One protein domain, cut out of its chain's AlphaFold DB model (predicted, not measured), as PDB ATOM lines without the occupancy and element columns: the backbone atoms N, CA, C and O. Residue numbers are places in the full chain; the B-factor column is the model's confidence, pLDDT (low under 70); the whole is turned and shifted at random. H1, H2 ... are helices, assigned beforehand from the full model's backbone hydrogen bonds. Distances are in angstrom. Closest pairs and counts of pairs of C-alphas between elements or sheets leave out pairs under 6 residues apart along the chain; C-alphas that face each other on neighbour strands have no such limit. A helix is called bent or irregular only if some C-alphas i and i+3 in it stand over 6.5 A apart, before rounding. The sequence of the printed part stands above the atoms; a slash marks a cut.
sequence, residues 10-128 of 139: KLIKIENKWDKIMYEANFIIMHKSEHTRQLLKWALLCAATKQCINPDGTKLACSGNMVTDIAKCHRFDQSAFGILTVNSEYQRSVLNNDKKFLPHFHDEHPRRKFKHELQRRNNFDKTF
ATOM      1  N   LYS A  10      11.606 -25.614  -2.741       58.28
ATOM      2  CA  LYS A  10      13.067 -25.788  -2.698       58.28
ATOM      3  C   LYS A  10      13.676 -25.676  -1.294       58.28
ATOM      4  O   LYS A  10      14.774 -26.179  -1.090       58.28
ATOM      5  N   LEU A  11      13.002 -25.017  -0.345       57.34
ATOM      6  CA  LEU A  11      13.449 -24.932   1.055       57.34
ATOM      7  C   LEU A  11      12.987 -26.132   1.892       57.34
ATOM      8  O   LEU A  11      13.411 -26.289   3.033       57.34
ATOM      9  N   ILE A  12      12.114 -26.969   1.334       60.34
ATOM     10  CA  ILE A  12      11.503 -28.095   2.020       60.34
ATOM     11  C   ILE A  12      12.211 -29.367   1.555       60.34
ATOM     12  O   ILE A  12      12.021 -29.819   0.426       60.34
ATOM     13  N   LYS A  13      13.041 -29.956   2.422       61.38
ATOM     14  CA  LYS A  13      13.578 -31.299   2.183       61.38
ATOM     15  C   LYS A  13      12.454 -32.315   2.378       61.38
ATOM     16  O   LYS A  13      12.080 -32.619   3.502       61.38
ATOM     17  N   ILE A  14      11.904 -32.802   1.271       64.25
ATOM     18  CA  ILE A  14      11.016 -33.965   1.259       64.25
ATOM     19  C   ILE A  14      11.926 -35.182   1.113       64.25
ATOM     20  O   ILE A  14      12.424 -35.448   0.021       64.25
ATOM     21  N   GLU A  15      12.193 -35.878   2.212       70.69
ATOM     22  CA  GLU A  15      13.079 -37.046   2.223       70.69
ATOM     23  C   GLU A  15      12.283 -38.337   2.001       70.69
ATOM     24  O   GLU A  15      12.789 -39.292   1.414       70.69
ATOM     25  N   ASN A  16      11.008 -38.362   2.403       72.75
ATOM     26  CA  ASN A  16      10.131 -39.510   2.218       72.75
ATOM     27  C   ASN A  16       8.664 -39.123   1.912       72.75
ATOM     28  O   ASN A  16       8.242 -37.968   1.991       72.75
ATOM     29  N   LYS A  17       7.854 -40.130   1.553       70.38
ATOM     30  CA  LYS A  17       6.428 -39.966   1.210       70.38
ATOM     31  C   LYS A  17       5.589 -39.380   2.359       70.38
ATOM     32  O   LYS A  17       4.598 -38.705   2.087       70.38
ATOM     33  N   TRP A  18       5.958 -39.633   3.613       62.50
ATOM     34  CA  TRP A  18       5.238 -39.140   4.790       62.50
ATOM     35  C   TRP A  18       5.467 -37.651   5.019       62.50
ATOM     36  O   TRP A  18       4.516 -36.965   5.388       62.50
ATOM     37  N   ASP A  19       6.655 -37.130   4.703       63.56
ATOM     38  CA  ASP A  19       6.947 -35.695   4.799       63.56
ATOM     39  C   ASP A  19       5.953 -34.889   3.956       63.56
ATOM     40  O   ASP A  19       5.343 -33.936   4.440       63.56
ATOM     41  N   LYS A  20       5.684 -35.337   2.721       61.88
ATOM     42  CA  LYS A  20       4.694 -34.712   1.830       61.88
ATOM     43  C   LYS A  20       3.292 -34.648   2.458       61.88
ATOM     44  O   LYS A  20       2.651 -33.604   2.399       61.88
ATOM     45  N   ILE A  21       2.840 -35.742   3.075       60.31
ATOM     46  CA  ILE A  21       1.516 -35.825   3.718       60.31
ATOM     47  C   ILE A  21       1.455 -34.894   4.938       60.31
ATOM     48  O   ILE A  21       0.440 -34.244   5.175       60.31
ATOM     49  N   MET A  22       2.549 -34.785   5.697       60.47
ATOM     50  CA  MET A  22       2.615 -33.895   6.857       60.47
ATOM     51  C   MET A  22       2.631 -32.409   6.465       60.47
ATOM     52  O   MET A  22       2.052 -31.597   7.186       60.47
ATOM     53  N   TYR A  23       3.232 -32.045   5.324       60.69
ATOM     54  CA  TYR A  23       3.212 -30.668   4.812       60.69
ATOM     55  C   TYR A  23       1.830 -30.229   4.320       60.69
ATOM     56  O   TYR A  23       1.429 -29.094   4.577       60.69
ATOM     57  N   GLU A  24       1.080 -31.115   3.658       56.69
ATOM     58  CA  GLU A  24      -0.303 -30.829   3.243       56.69
ATOM     59  C   GLU A  24      -1.223 -30.575   4.448       56.69
ATOM     60  O   GLU A  24      -2.174 -29.801   4.357       56.69
ATOM     61  N   ALA A  25      -0.916 -31.174   5.600       59.50
ATOM     62  CA  ALA A  25      -1.804 -31.171   6.752       59.50
ATOM     63  C   ALA A  25      -1.720 -29.916   7.652       59.50
ATOM     64  O   ALA A  25      -2.545 -29.778   8.550       59.50
ATOM     65  N   ASN A  26      -0.766 -28.997   7.432       63.81
ATOM     66  CA  ASN A  26      -0.520 -27.833   8.308       63.81
ATOM     67  C   ASN A  26      -0.406 -26.488   7.559       63.81
ATOM     68  O   ASN A  26       0.286 -25.568   8.001       63.81
ATOM     69  N   PHE A  27      -1.084 -26.338   6.420       70.38
ATOM     70  CA  PHE A  27      -1.097 -25.064   5.700       70.38
ATOM     71  C   PHE A  27      -2.163 -24.101   6.251       70.38
ATOM     72  O   PHE A  27      -3.354 -24.409   6.244       70.38
ATOM     73  N   ILE A  28      -1.748 -22.910   6.700       72.94
ATOM     74  CA  ILE A  28      -2.643 -21.914   7.306       72.94
ATOM     75  C   ILE A  28      -2.488 -20.564   6.610       72.94
ATOM     76  O   ILE A  28      -1.393 -20.013   6.513       72.94
ATOM     77  N   ILE A  29      -3.613 -19.992   6.177       76.06
ATOM     78  CA  ILE A  29      -3.682 -18.624   5.658       76.06
ATOM     79  C   ILE A  29      -4.149 -17.711   6.788       76.06
ATOM     80  O   ILE A  29      -5.264 -17.853   7.290       76.06
ATOM     81  N   MET A  30      -3.319 -16.736   7.157       76.38
ATOM     82  CA  MET A  30      -3.661 -15.732   8.161       76.38
ATOM     83  C   MET A  30      -3.600 -14.326   7.577       76.38
ATOM     84  O   MET A  30      -2.657 -13.960   6.881       76.38
ATOM     85  N   HIS A  31      -4.594 -13.509   7.911       82.38
ATOM     86  CA  HIS A  31      -4.549 -12.073   7.655       82.38
ATOM     87  C   HIS A  31      -3.666 -11.383   8.706       82.38
ATOM     88  O   HIS A  31      -3.761 -11.710   9.888       82.38
ATOM     89  N   LYS A  32      -2.834 -10.409   8.317       86.25
ATOM     90  CA  LYS A  32      -1.991  -9.654   9.258       86.25
ATOM     91  C   LYS A  32      -2.862  -8.798  10.184       86.25
ATOM     92  O   LYS A  32      -3.481  -7.836   9.750       86.25
ATOM     93  N   SER A  33      -2.900  -9.136  11.468       89.25
ATOM     94  CA  SER A  33      -3.632  -8.386  12.493       89.25
ATOM     95  C   SER A  33      -3.019  -8.629  13.871       89.25
ATOM     96  O   SER A  33      -2.306  -9.611  14.070       89.25
ATOM     97  N   GLU A  34      -3.337  -7.778  14.843       87.94
ATOM     98  CA  GLU A  34      -2.913  -8.000  16.231       87.94
ATOM     99  C   GLU A  34      -3.466  -9.312  16.797       87.94
ATOM    100  O   GLU A  34      -2.762 -10.031  17.501       87.94
ATOM    101  N   HIS A  35      -4.693  -9.676  16.423       84.94
ATOM    102  CA  HIS A  35      -5.309 -10.938  16.823       84.94
ATOM    103  C   HIS A  35      -4.530 -12.150  16.290       84.94
ATOM    104  O   HIS A  35      -4.129 -13.017  17.064       84.94
ATOM    105  N   THR A  36      -4.235 -12.188  14.989       88.50
ATOM    106  CA  THR A  36      -3.455 -13.285  14.393       88.50
ATOM    107  C   THR A  36      -2.014 -13.315  14.892       88.50
ATOM    108  O   THR A  36      -1.466 -14.398  15.083       88.50
ATOM    109  N   ARG A  37      -1.413 -12.157  15.207       90.88
ATOM    110  CA  ARG A  37      -0.100 -12.092  15.868       90.88
ATOM    111  C   ARG A  37      -0.127 -12.755  17.246       90.88
ATOM    112  O   ARG A  37       0.793 -13.501  17.572       90.88
ATOM    113  N   GLN A  38      -1.167 -12.511  18.045       90.31
ATOM    114  CA  GLN A  38      -1.322 -13.154  19.355       90.31
ATOM    115  C   GLN A  38      -1.558 -14.663  19.228       90.31
ATOM    116  O   GLN A  38      -0.934 -15.430  19.956       90.31
ATOM    117  N   LEU A  39      -2.387 -15.102  18.274       89.62
ATOM    118  CA  LEU A  39      -2.591 -16.530  18.006       89.62
ATOM    119  C   LEU A  39      -1.279 -17.228  17.624       89.62
ATOM    120  O   LEU A  39      -0.962 -18.270  18.188       89.62
ATOM    121  N   LEU A  40      -0.488 -16.634  16.724       90.00
ATOM    122  CA  LEU A  40       0.822 -17.167  16.337       90.00
ATOM    123  C   LEU A  40       1.797 -17.218  17.515       90.00
ATOM    124  O   LEU A  40       2.494 -18.216  17.676       90.00
ATOM    125  N   LYS A  41       1.828 -16.179  18.360       91.94
ATOM    126  CA  LYS A  41       2.660 -16.164  19.570       91.94
ATOM    127  C   LYS A  41       2.320 -17.343  20.484       91.94
ATOM    128  O   LYS A  41       3.221 -18.069  20.893       91.94
ATOM    129  N   TRP A  42       1.040 -17.550  20.789       90.44
ATOM    130  CA  TRP A  42       0.615 -18.647  21.660       90.44
ATOM    131  C   TRP A  42       0.826 -20.021  21.027       90.44
ATOM    132  O   TRP A  42       1.268 -20.935  21.716       90.44
ATOM    133  N   ALA A  43       0.589 -20.159  19.722       88.44
ATOM    134  CA  ALA A  43       0.868 -21.396  19.002       88.44
ATOM    135  C   ALA A  43       2.364 -21.738  19.023       88.44
ATOM    136  O   ALA A  43       2.721 -22.888  19.254       88.44
ATOM    137  N   LEU A  44       3.243 -20.744  18.855       88.88
ATOM    138  CA  LEU A  44       4.692 -20.936  18.927       88.88
ATOM    139  C   LEU A  44       5.153 -21.318  20.341       88.88
ATOM    140  O   LEU A  44       5.962 -22.229  20.492       88.88
ATOM    141  N   LEU A  45       4.626 -20.660  21.379       89.75
ATOM    142  CA  LEU A  45       4.930 -20.998  22.776       89.75
ATOM    143  C   LEU A  45       4.439 -22.405  23.143       89.75
ATOM    144  O   LEU A  45       5.159 -23.163  23.793       89.75
ATOM    145  N   CYS A  46       3.242 -22.773  22.677       85.50
ATOM    146  CA  CYS A  46       2.733 -24.135  22.775       85.50
ATOM    147  C   CYS A  46       3.675 -25.105  22.062       85.50
ATOM    148  O   CYS A  46       4.063 -26.120  22.632       85.50
ATOM    149  N   ALA A  47       4.134 -24.761  20.857       85.38
ATOM    150  CA  ALA A  47       5.019 -25.629  20.102       85.38
ATOM    151  C   ALA A  47       6.399 -25.834  20.740       85.38
ATOM    152  O   ALA A  47       7.000 -26.896  20.590       85.38
ATOM    153  N   ALA A  48       6.875 -24.847  21.497       87.00
ATOM    154  CA  ALA A  48       8.096 -24.949  22.287       87.00
ATOM    155  C   ALA A  48       7.941 -25.833  23.542       87.00
ATOM    156  O   ALA A  48       8.939 -26.179  24.171       87.00
ATOM    157  N   THR A  49       6.713 -26.215  23.910       86.75
ATOM    158  CA  THR A  49       6.409 -26.982  25.124       86.75
ATOM    159  C   THR A  49       5.872 -28.362  24.757       86.75
ATOM    160  O   THR A  49       4.752 -28.493  24.262       86.75
ATOM    161  N   LYS A  50       6.641 -29.424  25.037       82.19
ATOM    162  CA  LYS A  50       6.299 -30.804  24.637       82.19
ATOM    163  C   LYS A  50       4.887 -31.213  25.062       82.19
ATOM    164  O   LYS A  50       4.157 -31.766  24.249       82.19
ATOM    165  N   GLN A  51       4.492 -30.908  26.293       83.44
ATOM    166  CA  GLN A  51       3.186 -31.268  26.853       83.44
ATOM    167  C   GLN A  51       2.017 -30.573  26.143       83.44
ATOM    168  O   GLN A  51       0.888 -31.033  26.243       83.44
ATOM    169  N   CYS A  52       2.263 -29.477  25.420       79.00
ATOM    170  CA  CYS A  52       1.211 -28.758  24.713       79.00
ATOM    171  C   CYS A  52       0.883 -29.389  23.347       79.00
ATOM    172  O   CYS A  52      -0.288 -29.485  22.990       79.00
ATOM    173  N   ILE A  53       1.891 -29.869  22.599       77.88
ATOM    174  CA  ILE A  53       1.662 -30.629  21.346       77.88
ATOM    175  C   ILE A  53       1.474 -32.134  21.613       77.88
ATOM    176  O   ILE A  53       0.866 -32.847  20.819       77.88
ATOM    177  N   ASN A  54       2.008 -32.648  22.714       77.94
ATOM    178  CA  ASN A  54       1.914 -34.055  23.078       77.94
ATOM    179  C   ASN A  54       1.618 -34.201  24.581       77.94
ATOM    180  O   ASN A  54       2.526 -34.565  25.338       77.94
ATOM    181  N   PRO A  55       0.378 -33.889  25.014       78.62
ATOM    182  CA  PRO A  55      -0.052 -34.077  26.396       78.62
ATOM    183  C   PRO A  55       0.115 -35.528  26.859       78.62
ATOM    184  O   PRO A  55       0.067 -36.466  26.055       78.62
ATOM    185  N   ASP A  56       0.284 -35.728  28.162       81.94
ATOM    186  CA  ASP A  56       0.453 -37.063  28.729       81.94
ATOM    187  C   ASP A  56      -0.819 -37.914  28.572       81.94
ATOM    188  O   ASP A  56      -1.944 -37.430  28.686       81.94
ATOM    189  N   GLY A  57      -0.641 -39.206  28.279       78.81
ATOM    190  CA  GLY A  57      -1.754 -40.135  28.038       78.81
ATOM    191  C   GLY A  57      -2.382 -40.041  26.643       78.81
ATOM    192  O   GLY A  57      -3.363 -40.740  26.372       78.81
ATOM    193  N   THR A  58      -1.819 -39.220  25.750       78.00
ATOM    194  CA  THR A  58      -2.304 -39.103  24.372       78.00
ATOM    195  C   THR A  58      -1.813 -40.239  23.476       78.00
ATOM    196  O   THR A  58      -0.739 -40.811  23.671       78.00
ATOM    197  N   LYS A  59      -2.638 -40.609  22.492       74.88
ATOM    198  CA  LYS A  59      -2.381 -41.689  21.534       74.88
ATOM    199  C   LYS A  59      -2.273 -41.119  20.125       74.88
ATOM    200  O   LYS A  59      -3.033 -40.233  19.741       74.88
ATOM    201  N   LEU A  60      -1.368 -41.686  19.326       68.25
ATOM    202  CA  LEU A  60      -1.178 -41.291  17.926       68.25
ATOM    203  C   LEU A  60      -2.392 -41.638  17.043       68.25
ATOM    204  O   LEU A  60      -2.686 -40.922  16.091       68.25
ATOM    205  N   ALA A  61      -3.092 -42.729  17.361       68.31
ATOM    206  CA  ALA A  61      -4.274 -43.188  16.642       68.31
ATOM    207  C   ALA A  61      -5.502 -43.162  17.557       68.31
ATOM    208  O   ALA A  61      -5.461 -43.675  18.679       68.31
ATOM    209  N   CYS A  62      -6.602 -42.593  17.062       66.69
ATOM    210  CA  CYS A  62      -7.895 -42.661  17.733       66.69
ATOM    211  C   CYS A  62      -8.508 -44.039  17.504       66.69
ATOM    212  O   CYS A  62      -8.555 -44.509  16.364       66.69
ATOM    213  N   SER A  63      -9.052 -44.657  18.552       64.25
ATOM    214  CA  SER A  63     -10.059 -45.682  18.309       64.25
ATOM    215  C   SER A  63     -11.310 -44.982  17.762       64.25
ATOM    216  O   SER A  63     -11.564 -43.819  18.077       64.25
ATOM    217  N   GLY A  64     -12.115 -45.652  16.934       59.38
ATOM    218  CA  GLY A  64     -13.361 -45.070  16.407       59.38
ATOM    219  C   GLY A  64     -14.390 -44.696  17.489       59.38
ATOM    220  O   GLY A  64     -15.462 -44.185  17.173       59.38
ATOM    221  N   ASN A  65     -14.082 -44.945  18.766       63.16
ATOM    222  CA  ASN A  65     -14.946 -44.671  19.896       63.16
ATOM    223  C   ASN A  65     -14.787 -43.215  20.370       63.16
ATOM    224  O   ASN A  65     -14.087 -42.907  21.336       63.16
ATOM    225  N   MET A  66     -15.460 -42.303  19.662       56.06
ATOM    226  CA  MET A  66     -15.383 -40.849  19.873       56.06
ATOM    227  C   MET A  66     -15.795 -40.374  21.278       56.06
ATOM    228  O   MET A  66     -15.511 -39.233  21.623       56.06
ATOM    229  N   VAL A  67     -16.458 -41.210  22.086       58.00
ATOM    230  CA  VAL A  67     -16.954 -40.828  23.421       58.00
ATOM    231  C   VAL A  67     -15.868 -40.940  24.500       58.00
ATOM    232  O   VAL A  67     -15.807 -40.101  25.391       58.00
ATOM    233  N   THR A  68     -14.984 -41.939  24.429       58.53
ATOM    234  CA  THR A  68     -13.957 -42.190  25.465       58.53
ATOM    235  C   THR A  68     -12.602 -41.546  25.166       58.53
ATOM    236  O   THR A  68     -11.784 -41.368  26.077       58.53
ATOM    237  N   ASP A  69     -12.382 -41.193  23.897       58.91
ATOM    238  CA  ASP A  69     -11.113 -40.696  23.351       58.91
ATOM    239  C   ASP A  69     -11.111 -39.170  23.100       58.91
ATOM    240  O   ASP A  69     -10.192 -38.646  22.461       58.91
ATOM    241  N   ILE A  70     -12.108 -38.435  23.616       61.41
ATOM    242  CA  ILE A  70     -12.162 -36.966  23.525       61.41
ATOM    243  C   ILE A  70     -10.865 -36.379  24.094       61.41
ATOM    244  O   ILE A  70     -10.463 -36.718  25.203       61.41
ATOM    245  N   ALA A  71     -10.203 -35.529  23.304       63.97
ATOM    246  CA  ALA A  71      -8.933 -34.877  23.641       63.97
ATOM    247  C   ALA A  71      -7.756 -35.823  23.977       63.97
ATOM    248  O   ALA A  71      -6.711 -35.358  24.421       63.97
ATOM    249  N   LYS A  72      -7.879 -37.134  23.728       66.00
ATOM    250  CA  LYS A  72      -6.807 -38.121  23.967       66.00
ATOM    251  C   LYS A  72      -6.099 -38.552  22.694       66.00
ATOM    252  O   LYS A  72      -5.016 -39.121  22.759       66.00
ATOM    253  N   CYS A  73      -6.702 -38.298  21.542       63.50
ATOM    254  CA  CYS A  73      -6.210 -38.797  20.273       63.50
ATOM    255  C   CYS A  73      -6.334 -37.680  19.224       63.50
ATOM    256  O   CYS A  73      -7.423 -37.434  18.710       63.50
ATOM    257  N   HIS A  74      -5.249 -36.943  18.957       66.19
ATOM    258  CA  HIS A  74      -5.160 -35.996  17.838       66.19
ATOM    259  C   HIS A  74      -3.707 -35.562  17.581       66.19
ATOM    260  O   HIS A  74      -2.874 -35.535  18.482       66.19
ATOM    261  N   ARG A  75      -3.420 -35.126  16.350       67.62
ATOM    262  CA  ARG A  75      -2.332 -34.187  16.027       67.62
ATOM    263  C   ARG A  75      -2.613 -32.834  16.690       67.62
ATOM    264  O   ARG A  75      -3.335 -32.020  16.112       67.62
ATOM    265  N   PHE A  76      -2.146 -32.618  17.921       72.94
ATOM    266  CA  PHE A  76      -2.506 -31.402  18.667       72.94
ATOM    267  C   PHE A  76      -1.975 -30.122  18.009       72.94
ATOM    268  O   PHE A  76      -2.576 -29.061  18.166       72.94
ATOM    269  N   ASP A  77      -0.919 -30.235  17.200       69.44
ATOM    270  CA  ASP A  77      -0.385 -29.163  16.360       69.44
ATOM    271  C   ASP A  77      -1.420 -28.625  15.355       69.44
ATOM    272  O   ASP A  77      -1.528 -27.412  15.183       69.44
ATOM    273  N   GLN A  78      -2.248 -29.498  14.773       71.12
ATOM    274  CA  GLN A  78      -3.332 -29.097  13.864       71.12
ATOM    275  C   GLN A  78      -4.504 -28.452  14.612       71.12
ATOM    276  O   GLN A  78      -5.127 -27.511  14.120       71.12
ATOM    277  N   SER A  79      -4.810 -28.932  15.821       75.50
ATOM    278  CA  SER A  79      -5.908 -28.389  16.630       75.50
ATOM    279  C   SER A  79      -5.543 -27.107  17.379       75.50
ATOM    280  O   SER A  79      -6.446 -26.365  17.766       75.50
ATOM    281  N   ALA A  80      -4.250 -26.820  17.571       81.19
ATOM    282  CA  ALA A  80      -3.772 -25.704  18.387       81.19
ATOM    283  C   ALA A  80      -4.387 -24.371  17.947       81.19
ATOM    284  O   ALA A  80      -4.940 -23.642  18.767       81.19
ATOM    285  N   PHE A  81      -4.384 -24.074  16.646       83.62
ATOM    286  CA  PHE A  81      -4.983 -22.838  16.138       83.62
ATOM    287  C   PHE A  81      -6.501 -22.787  16.313       83.62
ATOM    288  O   PHE A  81      -7.032 -21.717  16.606       83.62
ATOM    289  N   GLY A  82      -7.201 -23.918  16.190       81.06
ATOM    290  CA  GLY A  82      -8.640 -23.997  16.446       81.06
ATOM    291  C   GLY A  82      -8.973 -23.693  17.906       81.06
ATOM    292  O   GLY A  82      -9.808 -22.832  18.183       81.06
ATOM    293  N   ILE A  83      -8.259 -24.333  18.836       80.62
ATOM    294  CA  ILE A  83      -8.406 -24.127  20.284       80.62
ATOM    295  C   ILE A  83      -8.090 -22.673  20.650       80.62
ATOM    296  O   ILE A  83      -8.894 -22.004  21.295       80.62
ATOM    297  N   LEU A  84      -6.947 -22.153  20.197       86.75
ATOM    298  CA  LEU A  84      -6.533 -20.776  20.470       86.75
ATOM    299  C   LEU A  84      -7.523 -19.754  19.900       86.75
ATOM    300  O   LEU A  84      -7.798 -18.747  20.552       86.75
ATOM    301  N   THR A  85      -8.087 -20.022  18.719       86.00
ATOM    302  CA  THR A  85      -9.133 -19.178  18.132       86.00
ATOM    303  C   THR A  85     -10.357 -19.170  19.037       86.00
ATOM    304  O   THR A  85     -10.749 -18.102  19.492       86.00
ATOM    305  N   VAL A  86     -10.909 -20.338  19.384       84.38
ATOM    306  CA  VAL A  86     -12.083 -20.450  20.272       84.38
ATOM    307  C   VAL A  86     -11.846 -19.730  21.602       84.38
ATOM    308  O   VAL A  86     -12.696 -18.955  22.035       84.38
ATOM    309  N   ASN A  87     -10.681 -19.929  22.221       84.75
ATOM    310  CA  ASN A  87     -10.328 -19.291  23.490       84.75
ATOM    311  C   ASN A  87     -10.255 -17.767  23.360       84.75
ATOM    312  O   ASN A  87     -10.802 -17.042  24.190       84.75
ATOM    313  N   SER A  88      -9.612 -17.267  22.300       87.12
ATOM    314  CA  SER A  88      -9.531 -15.829  22.049       87.12
ATOM    315  C   SER A  88     -10.907 -15.220  21.786       87.12
ATOM    316  O   SER A  88     -11.146 -14.078  22.176       87.12
ATOM    317  N   GLU A  89     -11.796 -15.945  21.115       86.62
ATOM    318  CA  GLU A  89     -13.159 -15.491  20.875       86.62
ATOM    319  C   GLU A  89     -13.986 -15.456  22.152       86.62
ATOM    320  O   GLU A  89     -14.641 -14.451  22.408       86.62
ATOM    321  N   TYR A  90     -13.901 -16.506  22.973       83.06
ATOM    322  CA  TYR A  90     -14.554 -16.573  24.277       83.06
ATOM    323  C   TYR A  90     -14.102 -15.431  25.192       83.06
ATOM    324  O   TYR A  90     -14.924 -14.748  25.801       83.06
ATOM    325  N   GLN A  91     -12.795 -15.157  25.245       82.62
ATOM    326  CA  GLN A  91     -12.263 -14.038  26.019       82.62
ATOM    327  C   GLN A  91     -12.843 -12.697  25.550       82.62
ATOM    328  O   GLN A  91     -13.175 -11.845  26.371       82.62
ATOM    329  N   ARG A  92     -13.003 -12.496  24.238       84.56
ATOM    330  CA  ARG A  92     -13.574 -11.256  23.698       84.56
ATOM    331  C   ARG A  92     -15.075 -11.137  23.950       84.56
ATOM    332  O   ARG A  92     -15.512 -10.099  24.441       84.56
ATOM    333  N   SER A  93     -15.852 -12.160  23.609       81.56
ATOM    334  CA  SER A  93     -17.314 -12.095  23.687       81.56
ATOM    335  C   SER A  93     -17.828 -12.196  25.123       81.56
ATOM    336  O   SER A  93     -18.706 -11.426  25.502       81.56
ATOM    337  N   VAL A  94     -17.278 -13.109  25.929       76.88
ATOM    338  CA  VAL A  94     -17.790 -13.413  27.273       76.88
ATOM    339  C   VAL A  94     -17.071 -12.603  28.343       76.88
ATOM    340  O   VAL A  94     -17.723 -11.897  29.107       76.88
ATOM    341  N   LEU A  95     -15.737 -12.676  28.409       75.69
ATOM    342  CA  LEU A  95     -14.990 -12.047  29.509       75.69
ATOM    343  C   LEU A  95     -14.904 -10.526  29.360       75.69
ATOM    344  O   LEU A  95     -15.106  -9.798  30.327       75.69
ATOM    345  N   ASN A  96     -14.649 -10.043  28.144       82.94
ATOM    346  CA  ASN A  96     -14.533  -8.610  27.869       82.94
ATOM    347  C   ASN A  96     -15.878  -7.954  27.515       82.94
ATOM    348  O   ASN A  96     -15.922  -6.736  27.343       82.94
ATOM    349  N   ASN A  97     -16.956  -8.740  27.393       80.62
ATOM    350  CA  ASN A  97     -18.302  -8.279  27.035       80.62
ATOM    351  C   ASN A  97     -18.324  -7.405  25.756       80.62
ATOM    352  O   ASN A  97     -19.068  -6.422  25.664       80.62
ATOM    353  N   ASP A  98     -17.482  -7.735  24.766       85.06
ATOM    354  CA  ASP A  98     -17.413  -7.032  23.479       85.06
ATOM    355  C   ASP A  98     -18.637  -7.393  22.625       85.06
ATOM    356  O   ASP A  98     -18.593  -8.287  21.783       85.06
ATOM    357  N   LYS A  99     -19.749  -6.675  22.830       81.44
ATOM    358  CA  LYS A  99     -21.021  -6.889  22.111       81.44
ATOM    359  C   LYS A  99     -20.925  -6.702  20.593       81.44
ATOM    360  O   LYS A  99     -21.840  -7.091  19.878       81.44
ATOM    361  N   LYS A 100     -19.858  -6.065  20.095       85.06
ATOM    362  CA  LYS A 100     -19.617  -5.889  18.654       85.06
ATOM    363  C   LYS A 100     -18.897  -7.090  18.050       85.06
ATOM    364  O   LYS A 100     -18.877  -7.236  16.829       85.06
ATOM    365  N   PHE A 101     -18.272  -7.921  18.880       84.50
ATOM    366  CA  PHE A 101     -17.584  -9.112  18.431       84.50
ATOM    367  C   PHE A 101     -18.550 -10.289  18.326       84.50
ATOM    368  O   PHE A 101     -19.105 -10.763  19.314       84.50
ATOM    369  N   LEU A 102     -18.700 -10.780  17.102       83.88
ATOM    370  CA  LEU A 102     -19.530 -11.925  16.784       83.88
ATOM    371  C   LEU A 102     -18.625 -13.165  16.667       83.88
ATOM    372  O   LEU A 102     -17.895 -13.268  15.679       83.88
ATOM    373  N   PRO A 103     -18.605 -14.084  17.652       81.75
ATOM    374  CA  PRO A 103     -17.787 -15.291  17.561       81.75
ATOM    375  C   PRO A 103     -18.258 -16.183  16.408       81.75
ATOM    376  O   PRO A 103     -19.427 -16.140  16.015       81.75
ATOM    377  N   HIS A 104     -17.384 -17.040  15.879       77.81
ATOM    378  CA  HIS A 104     -17.724 -17.870  14.715       77.81
ATOM    379  C   HIS A 104     -18.816 -18.914  14.988       77.81
ATOM    380  O   HIS A 104     -19.408 -19.446  14.048       77.81
ATOM    381  N   PHE A 105     -19.116 -19.165  16.264       70.19
ATOM    382  CA  PHE A 105     -20.233 -19.991  16.725       70.19
ATOM    383  C   PHE A 105     -21.488 -19.193  17.089       70.19
ATOM    384  O   PHE A 105     -22.392 -19.766  17.690       70.19
ATOM    385  N   HIS A 106     -21.558 -17.893  16.804       76.12
ATOM    386  CA  HIS A 106     -22.790 -17.126  16.976       76.12
ATOM    387  C   HIS A 106     -23.762 -17.417  15.830       76.12
ATOM    388  O   HIS A 106     -23.335 -17.599  14.689       76.12
ATOM    389  N   ASP A 107     -25.066 -17.430  16.114       72.81
ATOM    390  CA  ASP A 107     -26.105 -17.766  15.125       72.81
ATOM    391  C   ASP A 107     -26.081 -16.847  13.907       72.81
ATOM    392  O   ASP A 107     -26.248 -17.295  12.777       72.81
ATOM    393  N   GLU A 108     -25.789 -15.575  14.142       78.19
ATOM    394  CA  GLU A 108     -25.724 -14.545  13.106       78.19
ATOM    395  C   GLU A 108     -24.372 -14.502  12.368       78.19
ATOM    396  O   GLU A 108     -24.165 -13.651  11.503       78.19
ATOM    397  N   HIS A 109     -23.410 -15.372  12.706       78.88
ATOM    398  CA  HIS A 109     -22.080 -15.294  12.111       78.88
ATOM    399  C   HIS A 109     -22.101 -15.717  10.630       78.88
ATOM    400  O   HIS A 109     -22.498 -16.841  10.318       78.88
ATOM    401  N   PRO A 110     -21.579 -14.901   9.692       73.75
ATOM    402  CA  PRO A 110     -21.742 -15.113   8.247       73.75
ATOM    403  C   PRO A 110     -21.065 -16.384   7.700       73.75
ATOM    404  O   PRO A 110     -21.322 -16.789   6.568       73.75
ATOM    405  N   ARG A 111     -20.185 -17.029   8.481       66.12
ATOM    406  CA  ARG A 111     -19.580 -18.333   8.137       66.12
ATOM    407  C   ARG A 111     -20.323 -19.548   8.705       66.12
ATOM    408  O   ARG A 111     -19.920 -20.667   8.399       66.12
ATOM    409  N   ARG A 112     -21.371 -19.370   9.514       63.03
ATOM    410  CA  ARG A 112     -22.116 -20.484  10.113       63.03
ATOM    411  C   ARG A 112     -23.036 -21.101   9.059       63.03
ATOM    412  O   ARG A 112     -24.020 -20.488   8.663       63.03
ATOM    413  N   LYS A 113     -22.697 -22.295   8.559       56.34
ATOM    414  CA  LYS A 113     -23.389 -22.875   7.393       56.34
ATOM    415  C   LYS A 113     -24.479 -23.912   7.701       56.34
ATOM    416  O   LYS A 113     -25.295 -24.133   6.815       56.34
ATOM    417  N   PHE A 114     -24.585 -24.513   8.901       59.28
ATOM    418  CA  PHE A 114     -25.571 -25.594   9.122       59.28
ATOM    419  C   PHE A 114     -26.185 -25.691  10.538       59.28
ATOM    420  O   PHE A 114     -25.484 -25.680  11.548       59.28
ATOM    421  N   LYS A 115     -27.516 -25.906  10.604       57.56
ATOM    422  CA  LYS A 115     -28.301 -26.147  11.842       57.56
ATOM    423  C   LYS A 115     -27.849 -27.378  12.650       57.56
ATOM    424  O   LYS A 115     -28.003 -27.398  13.865       57.56
ATOM    425  N   HIS A 116     -27.295 -28.403  12.001       58.78
ATOM    426  CA  HIS A 116     -26.878 -29.642  12.673       58.78
ATOM    427  C   HIS A 116     -25.633 -29.447  13.565       58.78
ATOM    428  O   HIS A 116     -25.533 -30.023  14.649       58.78
ATOM    429  N   GLU A 117     -24.700 -28.583  13.157       56.69
ATOM    430  CA  GLU A 117     -23.520 -28.228  13.965       56.69
ATOM    431  C   GLU A 117     -23.910 -27.432  15.220       56.69
ATOM    432  O   GLU A 117     -23.309 -27.595  16.280       56.69
ATOM    433  N   LEU A 118     -24.982 -26.643  15.112       59.34
ATOM    434  CA  LEU A 118     -25.641 -25.908  16.195       59.34
ATOM    435  C   LEU A 118     -26.128 -26.836  17.308       59.34
ATOM    436  O   LEU A 118     -25.843 -26.619  18.482       59.34
ATOM    437  N   GLN A 119     -26.820 -27.909  16.929       60.81
ATOM    438  CA  GLN A 119     -27.368 -28.884  17.867       60.81
ATOM    439  C   GLN A 119     -26.264 -29.676  18.576       60.81
ATOM    440  O   GLN A 119     -26.321 -29.849  19.793       60.81
ATOM    441  N   ARG A 120     -25.222 -30.097  17.843       59.12
ATOM    442  CA  ARG A 120     -24.043 -30.753  18.434       59.12
ATOM    443  C   ARG A 120     -23.325 -29.849  19.435       59.12
ATOM    444  O   ARG A 120     -22.988 -30.322  20.514       59.12
ATOM    445  N   ARG A 121     -23.128 -28.569  19.104       56.59
ATOM    446  CA  ARG A 121     -22.471 -27.595  19.987       56.59
ATOM    447  C   ARG A 121     -23.307 -27.287  21.224       56.59
ATOM    448  O   ARG A 121     -22.787 -27.382  22.319       56.59
ATOM    449  N   ASN A 122     -24.601 -27.013  21.064       61.06
ATOM    450  CA  ASN A 122     -25.494 -26.753  22.196       61.06
ATOM    451  C   ASN A 122     -25.560 -27.945  23.155       61.06
ATOM    452  O   ASN A 122     -25.689 -27.761  24.360       61.06
ATOM    453  N   ASN A 123     -25.475 -29.168  22.630       61.75
ATOM    454  CA  ASN A 123     -25.346 -30.355  23.464       61.75
ATOM    455  C   ASN A 123     -23.975 -30.400  24.150       61.75
ATOM    456  O   ASN A 123     -23.935 -30.636  25.351       61.75
ATOM    457  N   PHE A 124     -22.888 -30.103  23.428       57.75
ATOM    458  CA  PHE A 124     -21.535 -30.043  23.984       57.75
ATOM    459  C   PHE A 124     -21.420 -29.005  25.109       57.75
ATOM    460  O   PHE A 124     -21.031 -29.368  26.209       57.75
ATOM    461  N   ASP A 125     -21.859 -27.764  24.894       57.47
ATOM    462  CA  ASP A 125     -21.814 -26.670  25.876       57.47
ATOM    463  C   ASP A 125     -22.687 -26.952  27.117       57.47
ATOM    464  O   ASP A 125     -22.393 -26.465  28.205       57.47
ATOM    465  N   LYS A 126     -23.748 -27.765  26.987       62.59
ATOM    466  CA  LYS A 126     -24.549 -28.242  28.133       62.59
ATOM    467  C   LYS A 126     -23.848 -29.333  28.938       62.59
ATOM    468  O   LYS A 126     -24.093 -29.452  30.134       62.59
ATOM    469  N   THR A 127     -23.046 -30.164  28.279       57.06
ATOM    470  CA  THR A 127     -22.363 -31.307  28.905       57.06
ATOM    471  C   THR A 127     -20.951 -30.988  29.384       57.06
ATOM    472  O   THR A 127     -20.449 -31.669  30.272       57.06
ATOM    473  N   PHE A 128     -20.304 -29.982  28.798       48.53
ATOM    474  CA  PHE A 128     -18.884 -29.709  28.965       48.53
ATOM    475  C   PHE A 128     -18.682 -28.517  29.901       48.53
ATOM    476  O   PHE A 128     -18.863 -27.358  29.527       48.53
TER     477      PHE A 128
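What this domain is: This is residues 10 to 128 of the 139 residues of an uncharacterized protein of Meloidogyne hapla (UniProt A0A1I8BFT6). The longest helix, H4, crosses H2 at a steep angle to make a small core, with tiny H3 beside the start of H4. H1 and H5 lie far out and touch no helix; long loops join H3 to H4 and H4 to H5. The 119 printed residues, all-helix in class, hold H1 to H5 in chain order and no named strand; 59 are in helices. The whole is loose, radius of gyration of the C-alphas 17.0 A, spanning 49 by 39 by 28 A.

How they stand to each other: H4, residues 76 to 95, touches H2, residues 34 to 47, with residues 77 to 85 alone, at a steep tilt of 45 degrees, opposite ways; their closest C-alphas, of Leu 39 and Leu 84, are 6.3 A apart. H3, residues 50 to 53, touches H4; their closest C-alphas, of Ile 53 and Phe 76, are 5.0 A apart. H2 and H3 only just touch, only at the corner, with 3 pairs of C-alphas within 8 A. H1, residues 17 to 24, and H5, residues 115 to 127, are apart. Every O i to N i+4 pair is within hydrogen-bond range in H2 and H5, 14 of 16 in H4 and 3 of 4 in H1; H3 is too short for one.

Where its parts are: H4 is 25.5 A long, from C-alpha 76 at (-2.506, -31.402, 18.667), and only just irregular: C-alphas 78 and 81 are 6.9 A apart. H2 is 19.7 A, H5 18.8 A, ending with C-alpha 127 at (-22.363, -31.307, 28.905).

The domain as a whole: The farthest C-alphas, of Glu 15 and Lys 99, are 49.7 A apart. The printed part has no cut. Residues 122 to 128, of which 122 to 127 belong to H5, stand free. Mean pLDDT of the printed part is 73.2; 49 residues are under 70, among them 60 to 75 and 111 to 128.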